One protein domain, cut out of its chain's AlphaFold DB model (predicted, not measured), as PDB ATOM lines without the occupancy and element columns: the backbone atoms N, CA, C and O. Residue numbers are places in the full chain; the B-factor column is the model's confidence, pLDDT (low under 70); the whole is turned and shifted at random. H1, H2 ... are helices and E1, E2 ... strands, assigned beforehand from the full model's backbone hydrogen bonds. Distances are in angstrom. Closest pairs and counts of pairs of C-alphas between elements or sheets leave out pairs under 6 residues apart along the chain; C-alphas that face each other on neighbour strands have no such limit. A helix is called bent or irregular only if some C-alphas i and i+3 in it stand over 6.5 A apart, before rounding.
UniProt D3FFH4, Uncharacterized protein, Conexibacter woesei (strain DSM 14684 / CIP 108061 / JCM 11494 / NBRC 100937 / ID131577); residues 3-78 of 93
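This is residues 3 to 78 of the 93 residues of an uncharacterized protein of Conexibacter woesei (strain DSM 14684 / CIP 108061 / JCM 11494 / NBRC 100937 / ID131577) (UniProt D3FFH4). A long, twisted hairpin of two strands, E2 and E3, extends well past the rest, and the shorter strand E1 pairs beside the later part of E3, making a three-stranded sheet with H2 packed over one face. The turn of the hairpin, residues 57 to 62, sticks out free at one end of the longest axis, while H1 lies near the other end, grazing the sheet, and the short H3 follows the end of E3. The 76 printed residues hold three named helices and three named strands, in the order E1 H1 H2 E2 E3 H3; the sheet runs E1 E3 E2, antiparallel throughout, and the class is mixed, helices and strands. The whole is compact by its radius of gyration of the C-alphas, 13.2 A, yet elongated in outline, spanning 42 by 28 by 19 A.

The sheet holds E1, residues 3 to 8, E3, residues 61 to 71, and E2, residues 50 to 58; E3 is the inner strand and E1 and E2 are edge strands. It is twisted, its C-alphas lying up to 4.2 A off the best plane. E2 and E3 form a hairpin, antiparallel at 159 degrees, with N 54 and O 66 at 2.8 A and N 63 and O 56 at 2.9 A, within hydrogen-bond range. E1 and E3 are antiparallel at 156 degrees, with N 4 and O 69 at 2.8 A. Residues 5 to 6 of E1 also pair antiparallel with residues 13 to 14. H2, residues 38 to 46, is on the sheet at a height of 9.3 A, over E3 and E2, slantwise to the strands at 40 degrees to E3 on the local plane; its closest C-alphas to E2 are those of Val 45 and Val 51, 7.1 A apart. H1, residues 16 to 25, only grazes the sheet with its residues 16 to 19, and is apart from H2. H3, residues 73 to 78, is not on the sheet and is apart from H1 and H2. E1, H1 and H2, then E2 make a split strand-helix-strand unit, two strands running the same way with E3 between them, its crossover right-handed. Every O i to N i+4 pair is within hydrogen-bond range in H1; H2 has 3 of 5, and H3 has 0 of 2 but 2 of 3 O i to N i+3 pairs.

E3 is 30.3 A long from first to last C-alpha, E2 25.9 A, H1 14.6 A, H2 14.3 A, E1 14.0 A and H3 9.9 A. E1 begins at C-alpha 3 (-24.888, -11.099, 39.997), E3 at C-alpha 61 (-16.117, -19.282, 65.041), and H3 ends at C-alpha 78 (-30.363, 2.345, 35.760). H2 and H3 are irregular: C-alphas 39 and 42 are 7.5 A apart, and C-alphas 74 and 77 are 7.6 A apart.

The C-alphas of Glu 24 and Gly 59 are the two farthest apart, at 42.6 A. The link from H1 to H2, residues 26 to 37, is long. The printed part has no cut, its mean pLDDT is 93.5, and no printed residue is under 70.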
ATOM      1  N   GLN A   3     -26.055 -11.337  39.153       98.00
ATOM      2  CA  GLN A   3     -24.888 -11.099  39.997       98.00
ATOM      3  C   GLN A   3     -23.873 -10.258  39.217       98.00
ATOM      4  O   GLN A   3     -23.466 -10.659  38.129       98.00
ATOM      5  N   LEU A   4     -23.464  -9.121  39.776       98.19
ATOM      6  CA  LEU A   4     -22.454  -8.240  39.181       98.19
ATOM      7  C   LEU A   4     -21.068  -8.435  39.781       98.19
ATOM      8  O   LEU A   4     -20.077  -8.165  39.117       98.19
ATOM      9  N   ALA A   5     -20.978  -8.896  41.026       98.25
ATOM     10  CA  ALA A   5     -19.694  -9.210  41.629       98.25
ATOM     11  C   ALA A   5     -19.820 -10.268  42.719       98.25
ATOM     12  O   ALA A   5     -20.865 -10.416  43.361       98.25
ATOM     13  N   ARG A   6     -18.712 -10.955  42.960       97.56
ATOM     14  CA  ARG A   6     -18.403 -11.661  44.196       97.56
ATOM     15  C   ARG A   6     -17.069 -11.113  44.681       97.56
ATOM     16  O   ARG A   6     -16.066 -11.382  44.038       97.56
ATOM     17  N   ILE A   7     -17.067 -10.373  45.779       96.62
ATOM     18  CA  ILE A   7     -15.858  -9.806  46.381       96.62
ATOM     19  C   ILE A   7     -15.455 -10.725  47.529       96.62
ATOM     20  O   ILE A   7     -16.238 -10.926  48.461       96.62
ATOM     21  N   ALA A   8     -14.280 -11.329  47.428       94.69
ATOM     22  CA  ALA A   8     -13.761 -12.302  48.381       94.69
ATOM     23  C   ALA A   8     -12.260 -12.102  48.550       94.69
ATOM     24  O   ALA A   8     -11.608 -11.624  47.626       94.69
ATOM     25  N   ILE A   9     -11.731 -12.524  49.699       89.56
ATOM     26  CA  ILE A   9     -10.297 -12.439  49.983       89.56
ATOM     27  C   ILE A   9      -9.533 -13.181  48.876       89.56
ATOM     28  O   ILE A   9      -9.735 -14.383  48.694       89.56
ATOM     29  N   ASP A  10      -8.717 -12.447  48.120       84.75
ATOM     30  CA  ASP A  10      -7.824 -12.921  47.048       84.75
ATOM     31  C   ASP A  10      -8.486 -13.573  45.800       84.75
ATOM     32  O   ASP A  10      -7.778 -13.975  44.875       84.75
ATOM     33  N   ASP A  11      -9.822 -13.687  45.720       91.44
ATOM     34  CA  ASP A  11     -10.555 -14.258  44.560       91.44
ATOM     35  C   ASP A  11     -11.873 -13.511  44.301       91.44
ATOM     36  O   ASP A  11     -12.974 -14.084  44.320       91.44
ATOM     37  N   SER A  12     -11.767 -12.199  44.076       94.81
ATOM     38  CA  SER A  12     -12.904 -11.402  43.629       94.81
ATOM     39  C   SER A  12     -13.165 -11.592  42.136       94.81
ATOM     40  O   SER A  12     -12.257 -11.720  41.315       94.81
ATOM     41  N   ARG A  13     -14.445 -11.614  41.768       96.75
ATOM     42  CA  ARG A  13     -14.916 -11.768  40.390       96.75
ATOM     43  C   ARG A  13     -15.974 -10.736  40.096       96.75
ATOM     44  O   ARG A  13     -16.890 -10.555  40.894       96.75
ATOM     45  N   TYR A  14     -15.887 -10.142  38.919       97.94
ATOM     46  CA  TYR A  14     -16.763  -9.067  38.489       97.94
ATOM     47  C   TYR A  14     -17.384  -9.409  37.143       97.94
ATOM     48  O   TYR A  14     -16.801 -10.129  36.334       97.94
ATOM     49  N   ASP A  15     -18.580  -8.886  36.924       98.06
ATOM     50  CA  ASP A  15     -19.150  -8.716  35.600       98.06
ATOM     51  C   ASP A  15     -18.252  -7.785  34.774       98.06
ATOM     52  O   ASP A  15     -17.771  -6.774  35.287       98.06
ATOM     53  N   ASP A  16     -18.050  -8.107  33.495       97.81
ATOM     54  CA  ASP A  16     -17.121  -7.384  32.616       97.81
ATOM     55  C   ASP A  16     -17.436  -5.883  32.516       97.81
ATOM     56  O   ASP A  16     -16.524  -5.056  32.432       97.81
ATOM     57  N   ARG A  17     -18.724  -5.508  32.529       97.31
ATOM     58  CA  ARG A  17     -19.148  -4.104  32.428       97.31
ATOM     59  C   ARG A  17     -18.866  -3.358  33.726       97.31
ATOM     60  O   ARG A  17     -18.399  -2.224  33.669       97.31
ATOM     61  N   LEU A  18     -19.113  -3.993  34.873       97.75
ATOM     62  CA  LEU A  18     -18.779  -3.421  36.179       97.75
ATOM     63  C   LEU A  18     -17.265  -3.300  36.356       97.75
ATOM     64  O   LEU A  18     -16.795  -2.243  36.761       97.75
ATOM     65  N   TRP A  19     -16.512  -4.341  36.000       97.19
ATOM     66  CA  TRP A  19     -15.051  -4.327  36.053       97.19
ATOM     67  C   TRP A  19     -14.473  -3.160  35.257       97.19
ATOM     68  O   TRP A  19     -13.697  -2.367  35.780       97.19
ATOM     69  N   LYS A  20     -14.905  -3.017  33.999       97.12
ATOM     70  CA  LYS A  20     -14.437  -1.940  33.128       97.12
ATOM     71  C   LYS A  20     -14.752  -0.555  33.697       97.12
ATOM     72  O   LYS A  20     -13.887   0.310  33.658       97.12
ATOM     73  N   LEU A  21     -15.964  -0.358  34.220       96.81
ATOM     74  CA  LEU A  21     -16.371   0.905  34.836       96.81
ATOM     75  C   LEU A  21     -15.465   1.255  36.022       96.81
ATOM     76  O   LEU A  21     -14.991   2.381  36.095       96.81
ATOM     77  N   LEU A  22     -15.204   0.299  36.919       95.75
ATOM     78  CA  LEU A  22     -14.370   0.521  38.104       95.75
ATOM     79  C   LEU A  22     -12.930   0.891  37.729       95.75
ATOM     80  O   LEU A  22     -12.417   1.890  38.226       95.75
ATOM     81  N   GLU A  23     -12.320   0.174  36.786       94.38
ATOM     82  CA  GLU A  23     -10.964   0.485  36.309       94.38
ATOM     83  C   GLU A  23     -10.868   1.875  35.655       94.38
ATOM     84  O   GLU A  23      -9.840   2.542  35.756       94.38
ATOM     85  N   GLU A  24     -11.935   2.337  34.997       94.12
ATOM     86  CA  GLU A  24     -11.989   3.671  34.385       94.12
ATOM     87  C   GLU A  24     -12.050   4.805  35.422       94.12
ATOM     88  O   GLU A  24     -11.642   5.922  35.104       94.12
ATOM     89  N   THR A  25     -12.492   4.533  36.657       91.19
ATOM     90  CA  THR A  25     -12.531   5.548  37.729       91.19
ATOM     91  C   THR A  25     -11.150   5.902  38.281       91.19
ATOM     92  O   THR A  25     -10.962   6.997  38.806       91.19
ATOM     93  N   GLY A  26     -10.180   4.985  38.189       90.06
ATOM     94  CA  GLY A  26      -8.863   5.144  38.811       90.06
ATOM     95  C   GLY A  26      -8.869   5.137  40.348       90.06
ATOM     96  O   GLY A  26      -7.846   5.476  40.942       90.06
ATOM     97  N   LEU A  27      -9.991   4.774  40.982       90.44
ATOM     98  CA  LEU A  27     -10.086   4.594  42.433       90.44
ATOM     99  C   LEU A  27      -9.188   3.441  42.894       90.44
ATOM    100  O   LEU A  27      -8.976   2.476  42.156       90.44
ATOM    101  N   ASP A  28      -8.674   3.535  44.122       88.38
ATOM    102  CA  ASP A  28      -7.869   2.456  44.689       88.38
ATOM    103  C   ASP A  28      -8.727   1.196  44.864       88.38
ATOM    104  O   ASP A  28      -9.835   1.216  45.407       88.38
ATOM    105  N   ARG A  29      -8.206   0.086  44.351       88.94
ATOM    106  CA  ARG A  29      -8.840  -1.224  44.423       88.94
ATOM    107  C   ARG A  29      -8.657  -1.844  45.806       88.94
ATOM    108  O   ARG A  29      -9.565  -2.533  46.270       88.94
ATOM    109  N   ASP A  30      -7.523  -1.595  46.457       84.19
ATOM    110  CA  ASP A  30      -7.035  -2.375  47.600       84.19
ATOM    111  C   ASP A  30      -7.185  -1.630  48.944       84.19
ATOM    112  O   ASP A  30      -6.366  -1.784  49.852       84.19
ATOM    113  N   ASP A  31      -8.266  -0.856  49.112       80.12
ATOM    114  CA  ASP A  31      -8.579  -0.143  50.368       80.12
ATOM    115  C   ASP A  31      -8.659  -1.076  51.596       80.12
ATOM    116  O   ASP A  31      -8.436  -0.666  52.740       80.12
ATOM    117  N   PHE A  32      -8.998  -2.344  51.363       84.00
ATOM    118  CA  PHE A  32      -9.035  -3.405  52.360       84.00
ATOM    119  C   PHE A  32      -8.169  -4.569  51.879       84.00
ATOM    120  O   PHE A  32      -8.319  -5.024  50.747       84.00
ATOM    121  N   GLU A  33      -7.302  -5.090  52.752       84.12
ATOM    122  CA  GLU A  33      -6.370  -6.173  52.410       84.12
ATOM    123  C   GLU A  33      -7.117  -7.396  51.842       84.12
ATOM    124  O   GLU A  33      -7.874  -8.070  52.547       84.12
ATOM    125  N   GLY A  34      -6.920  -7.646  50.543       85.31
ATOM    126  CA  GLY A  34      -7.517  -8.757  49.799       85.31
ATOM    127  C   GLY A  34      -8.979  -8.564  49.374       85.31
ATOM    128  O   GLY A  34      -9.552  -9.493  48.807       85.31
ATOM    129  N   LEU A  35      -9.609  -7.410  49.632       91.50
ATOM    130  CA  LEU A  35     -11.016  -7.147  49.309       91.50
ATOM    131  C   LEU A  35     -11.171  -5.980  48.327       91.50
ATOM    132  O   LEU A  35     -11.474  -4.848  48.704       91.50
ATOM    133  N   ASP A  36     -11.043  -6.328  47.053       92.88
ATOM    134  CA  ASP A  36     -11.182  -5.431  45.908       92.88
ATOM    135  C   ASP A  36     -12.453  -4.560  45.964       92.88
ATOM    136  O   ASP A  36     -13.582  -5.066  46.029       92.88
ATOM    137  N   TYR A  37     -12.283  -3.237  45.887       94.31
ATOM    138  CA  TYR A  37     -13.364  -2.243  45.813       94.31
ATOM    139  C   TYR A  37     -14.418  -2.367  46.931       94.31
ATOM    140  O   TYR A  37     -15.570  -1.945  46.784       94.31
ATOM    141  N   PHE A  38     -14.060  -2.965  48.069       94.88
ATOM    142  CA  PHE A  38     -15.006  -3.254  49.148       94.88
ATOM    143  C   PHE A  38     -15.519  -1.985  49.842       94.88
ATOM    144  O   PHE A  38     -16.658  -1.944  50.315       94.88
ATOM    145  N   SER A  39     -14.721  -0.916  49.839       94.12
ATOM    146  CA  SER A  39     -15.126   0.425  50.276       94.12
ATOM    147  C   SER A  39     -16.304   0.984  49.467       94.12
ATOM    148  O   SER A  39     -17.084   1.779  49.994       94.12
ATOM    149  N   LEU A  40     -16.500   0.514  48.228       96.00
ATOM    150  CA  LEU A  40     -17.531   1.004  47.313       96.00
ATOM    151  C   LEU A  40     -18.900   0.329  47.496       96.00
ATOM    152  O   LEU A  40     -19.877   0.736  46.863       96.00
ATOM    153  N   LEU A  41     -19.026  -0.656  48.397       96.25
ATOM    154  CA  LEU A  41     -20.301  -1.329  48.687       96.25
ATOM    155  C   LEU A  41     -21.491  -0.376  48.916       96.25
ATOM    156  O   LEU A  41     -22.558  -0.640  48.353       96.25
ATOM    157  N   PRO A  42     -21.362   0.732  49.676       96.69
ATOM    158  CA  PRO A  42     -22.459   1.683  49.847       96.69
ATOM    159  C   PRO A  42     -22.919   2.319  48.528       96.69
ATOM    160  O   PRO A  42     -24.118   2.502  48.328       96.69
ATOM    161  N   PHE A  43     -21.995   2.602  47.608       97.12
ATOM    162  CA  PHE A  43     -22.288   3.219  46.311       97.12
ATOM    163  C   PHE A  43     -23.038   2.252  45.399       97.12
ATOM    164  O   PHE A  43     -24.028   2.637  44.775       97.12
ATOM    165  N   PHE A  44     -22.661   0.970  45.402       97.69
ATOM    166  CA  PHE A  44     -23.419  -0.056  44.684       97.69
ATOM    167  C   PHE A  44     -24.854  -0.174  45.211       97.69
ATOM    168  O   PHE A  44     -25.788  -0.287  44.418       97.69
ATOM    169  N   VAL A  45     -25.050  -0.100  46.533       97.88
ATOM    170  CA  VAL A  45     -26.392  -0.125  47.139       97.88
ATOM    171  C   VAL A  45     -27.213   1.098  46.737       97.88
ATOM    172  O   VAL A  45     -28.375   0.953  46.358       97.88
ATOM    173  N   LEU A  46     -26.618   2.292  46.770       97.31
ATOM    174  CA  LEU A  46     -27.283   3.526  46.339       97.31
ATOM    175  C   LEU A  46     -27.652   3.501  44.848       97.31
ATOM    176  O   LEU A  46     -28.709   4.012  44.480       97.31
ATOM    177  N   ALA A  47     -26.844   2.844  44.012       97.38
ATOM    178  CA  ALA A  47     -27.142   2.604  42.600       97.38
ATOM    179  C   ALA A  47     -28.211   1.512  42.367       97.38
ATOM    180  O   ALA A  47     -28.613   1.278  41.228       97.38
ATOM    181  N   GLY A  48     -28.696   0.844  43.421       96.44
ATOM    182  CA  GLY A  48     -29.789  -0.132  43.351       96.44
ATOM    183  C   GLY A  48     -29.371  -1.599  43.481       96.44
ATOM    184  O   GLY A  48     -30.213  -2.483  43.303       96.44
ATOM    185  N   ALA A  49     -28.108  -1.890  43.806       98.06
ATOM    186  CA  ALA A  49     -27.682  -3.250  44.112       98.06
ATOM    187  C   ALA A  49     -28.105  -3.696  45.516       98.06
ATOM    188  O   ALA A  49     -28.212  -2.928  46.468       98.06
ATOM    189  N   SER A  50     -28.305  -4.998  45.649       98.06
ATOM    190  CA  SER A  50     -28.383  -5.699  46.922       98.06
ATOM    191  C   SER A  50     -27.032  -6.336  47.230       98.06
ATOM    192  O   SER A  50     -26.398  -6.930  46.358       98.06
ATOM    193  N   VAL A  51     -26.614  -6.246  48.490       97.62
ATOM    194  CA  VAL A  51     -25.407  -6.908  48.997       97.62
ATOM    195  C   VAL A  51     -25.838  -8.112  49.821       97.62
ATOM    196  O   VAL A  51     -26.634  -7.983  50.752       97.62
ATOM    197  N   ARG A  52     -25.287  -9.285  49.512       96.62
ATOM    198  CA  ARG A  52     -25.441 -10.485  50.340       96.62
ATOM    199  C   ARG A  52     -24.087 -10.904  50.883       96.62
ATOM    200  O   ARG A  52     -23.167 -11.143  50.107       96.62
ATOM    201  N   SER A  53     -23.974 -11.015  52.203       95.06
ATOM    202  CA  SER A  53     -22.789 -11.575  52.847       95.06
ATOM    203  C   SER A  53     -22.845 -13.099  52.876       95.06
ATOM    204  O   SER A  53     -23.894 -13.705  53.105       95.06
ATOM    205  N   HIS A  54     -21.686 -13.709  52.669       93.12
ATOM    206  CA  HIS A  54     -21.450 -15.135  52.820       93.12
ATOM    207  C   HIS A  54     -20.524 -15.309  54.016       93.12
ATOM    208  O   HIS A  54     -19.362 -14.897  53.993       93.12
ATOM    209  N   VAL A  55     -21.081 -15.851  55.094       91.50
ATOM    210  CA  VAL A  55     -20.371 -16.116  56.344       91.50
ATOM    211  C   VAL A  55     -20.577 -17.581  56.674       91.50
ATOM    212  O   VAL A  55     -21.715 -18.046  56.762       91.50
ATOM    213  N   HIS A  56     -19.483 -18.305  56.866       86.81
ATOM    214  CA  HIS A  56     -19.521 -19.694  57.294       86.81
ATOM    215  C   HIS A  56     -19.247 -19.801  58.792       86.81
ATOM    216  O   HIS A  56     -18.357 -19.149  59.338       86.81
ATOM    217  N   LEU A  57     -20.044 -20.635  59.459       85.75
ATOM    218  CA  LEU A  57     -19.898 -20.951  60.875       85.75
ATOM    219  C   LEU A  57     -19.219 -22.313  61.009       85.75
ATOM    220  O   LEU A  57     -19.715 -23.312  60.486       85.75
ATOM    221  N   HIS A  58     -18.103 -22.358  61.730       82.44
ATOM    222  CA  HIS A  58     -17.426 -23.597  62.091       82.44
ATOM    223  C   HIS A  58     -17.253 -23.666  63.611       82.44
ATOM    224  O   HIS A  58     -16.397 -22.994  64.188       82.44
ATOM    225  N   GLY A  59     -18.095 -24.473  64.267       84.25
ATOM    226  CA  GLY A  59     -18.161 -24.526  65.729       84.25
ATOM    227  C   GLY A  59     -18.599 -23.180  66.306       84.25
ATOM    228  O   GLY A  59     -19.675 -22.693  65.965       84.25
ATOM    229  N   ASP A  60     -17.737 -22.577  67.126       85.50
ATOM    230  CA  ASP A  60     -17.980 -21.285  67.786       85.50
ATOM    231  C   ASP A  60     -17.363 -20.087  67.029       85.50
ATOM    232  O   ASP A  60     -17.414 -18.954  67.509       85.50
ATOM    233  N   HIS A  61     -16.771 -20.316  65.849       81.38
ATOM    234  CA  HIS A  61     -16.117 -19.282  65.041       81.38
ATOM    235  C   HIS A  61     -16.911 -18.966  63.768       81.38
ATOM    236  O   HIS A  61     -17.390 -19.868  63.075       81.38
ATOM    237  N   SER A  62     -17.013 -17.677  63.433       85.62
ATOM    238  CA  SER A  62     -17.514 -17.195  62.144       85.62
ATOM    239  C   SER A  62     -16.359 -16.746  61.251       85.62
ATOM    240  O   SER A  62     -15.477 -16.003  61.681       85.62
ATOM    241  N   HIS A  63     -16.383 -17.180  59.994       87.75
ATOM    242  CA  HIS A  63     -15.456 -16.738  58.958       87.75
ATOM    243  C   HIS A  63     -16.237 -16.019  57.864       87.75
ATOM    244  O   HIS A  63     -17.171 -16.574  57.283       87.75
ATOM    245  N   PHE A  64     -15.867 -14.766  57.608       89.56
ATOM    246  CA  PHE A  64     -16.323 -14.051  56.425       89.56
ATOM    247  C   PHE A  64     -15.671 -14.676  55.189       89.56
ATOM    248  O   PHE A  64     -14.455 -14.848  55.165       89.56
ATOM    249  N   GLU A  65     -16.473 -15.017  54.183       91.38
ATOM    250  CA  GLU A  65     -15.969 -15.605  52.940       91.38
ATOM    251  C   GLU A  65     -16.029 -14.627  51.773       91.38
ATOM    252  O   GLU A  65     -15.081 -14.523  50.999       91.38
ATOM    253  N   ALA A  66     -17.168 -13.951  51.613       95.12
ATOM    254  CA  ALA A  66     -17.396 -13.051  50.494       95.12
ATOM    255  C   ALA A  66     -18.607 -12.143  50.723       95.12
ATOM    256  O   ALA A  66     -19.477 -12.408  51.557       95.12
ATOM    257  N   VAL A  67     -18.731 -11.135  49.869       97.06
ATOM    258  CA  VAL A  67     -20.010 -10.503  49.540       97.06
ATOM    259  C   VAL A  67     -20.333 -10.723  48.071       97.06
ATOM    260  O   VAL A  67     -19.446 -10.739  47.222       97.06
ATOM    261  N   THR A  68     -21.609 -10.881  47.751       98.12
ATOM    262  CA  THR A  68     -22.099 -10.842  46.370       98.12
ATOM    263  C   THR A  68     -22.947  -9.605  46.150       98.12
ATOM    264  O   THR A  68     -23.807  -9.288  46.975       98.12
ATOM    265  N   LEU A  69     -22.711  -8.947  45.020       98.19
ATOM    266  CA  LEU A  69     -23.520  -7.850  44.510       98.19
ATOM    267  C   LEU A  69     -24.531  -8.406  43.518       98.19
ATOM    268  O   LEU A  69     -24.149  -9.001  42.509       98.19
ATOM    269  N   GLU A  70     -25.810  -8.213  43.807       98.19
ATOM    270  CA  GLU A  70     -26.918  -8.675  42.975       98.19
ATOM    271  C   GLU A  70     -27.828  -7.498  42.625       98.19
ATOM    272  O   GLU A  70     -28.150  -6.683  43.484       98.19
ATOM    273  N   ILE A  71     -28.299  -7.431  41.384       97.62
ATOM    274  CA  ILE A  71     -29.283  -6.440  40.937       97.62
ATOM    275  C   ILE A  71     -30.517  -7.138  40.343       97.62
ATOM    276  O   ILE A  71     -30.394  -8.212  39.736       97.62
ATOM    277  N   PRO A  72     -31.723  -6.566  40.480       97.00
ATOM    278  CA  PRO A  72     -32.838  -6.904  39.601       97.00
ATOM    279  C   PRO A  72     -32.464  -6.597  38.144       97.00
ATOM    280  O   PRO A  72     -31.831  -5.581  37.867       97.00
ATOM    281  N   GLU A  73     -32.824  -7.479  37.212       96.12
ATOM    282  CA  GLU A  73     -32.416  -7.359  35.799       96.12
ATOM    283  C   GLU A  73     -33.007  -6.102  35.148       96.12
ATOM    284  O   GLU A  73     -32.353  -5.425  34.362       96.12
ATOM    285  N   GLU A  74     -34.222  -5.736  35.543       96.31
ATOM    286  CA  GLU A  74     -34.915  -4.526  35.115       96.31
ATOM    287  C   GLU A  74     -34.241  -3.223  35.578       96.31
ATOM    288  O   GLU A  74     -34.531  -2.162  35.025       96.31
ATOM    289  N   LEU A  75     -33.350  -3.292  36.576       96.75
ATOM    290  CA  LEU A  75     -32.615  -2.139  37.101       96.75
ATOM    291  C   LEU A  75     -31.194  -2.031  36.541       96.75
ATOM    292  O   LEU A  75     -30.502  -1.076  36.876       96.75
ATOM    293  N   GLU A  76     -30.751  -2.955  35.685       96.81
ATOM    294  CA  GLU A  76     -29.361  -3.000  35.219       96.81
ATOM    295  C   GLU A  76     -28.906  -1.703  34.545       96.81
ATOM    296  O   GLU A  76     -27.895  -1.123  34.936       96.81
ATOM    297  N   GLU A  77     -29.666  -1.198  33.574       97.69
ATOM    298  CA  GLU A  77     -29.288   0.043  32.889       97.69
ATOM    299  C   GLU A  77     -29.359   1.265  33.809       97.69
ATOM    300  O   GLU A  77     -28.547   2.177  33.681       97.69
ATOM    301  N   ALA A  78     -30.288   1.277  34.770       97.44
ATOM    302  CA  ALA A  78     -30.363   2.345  35.760       97.44
ATOM    303  C   ALA A  78     -29.145   2.318  36.696       97.44
ATOM    304  O   ALA A  78     -28.543   3.360  36.936       97.44
TER     305      ALA A  78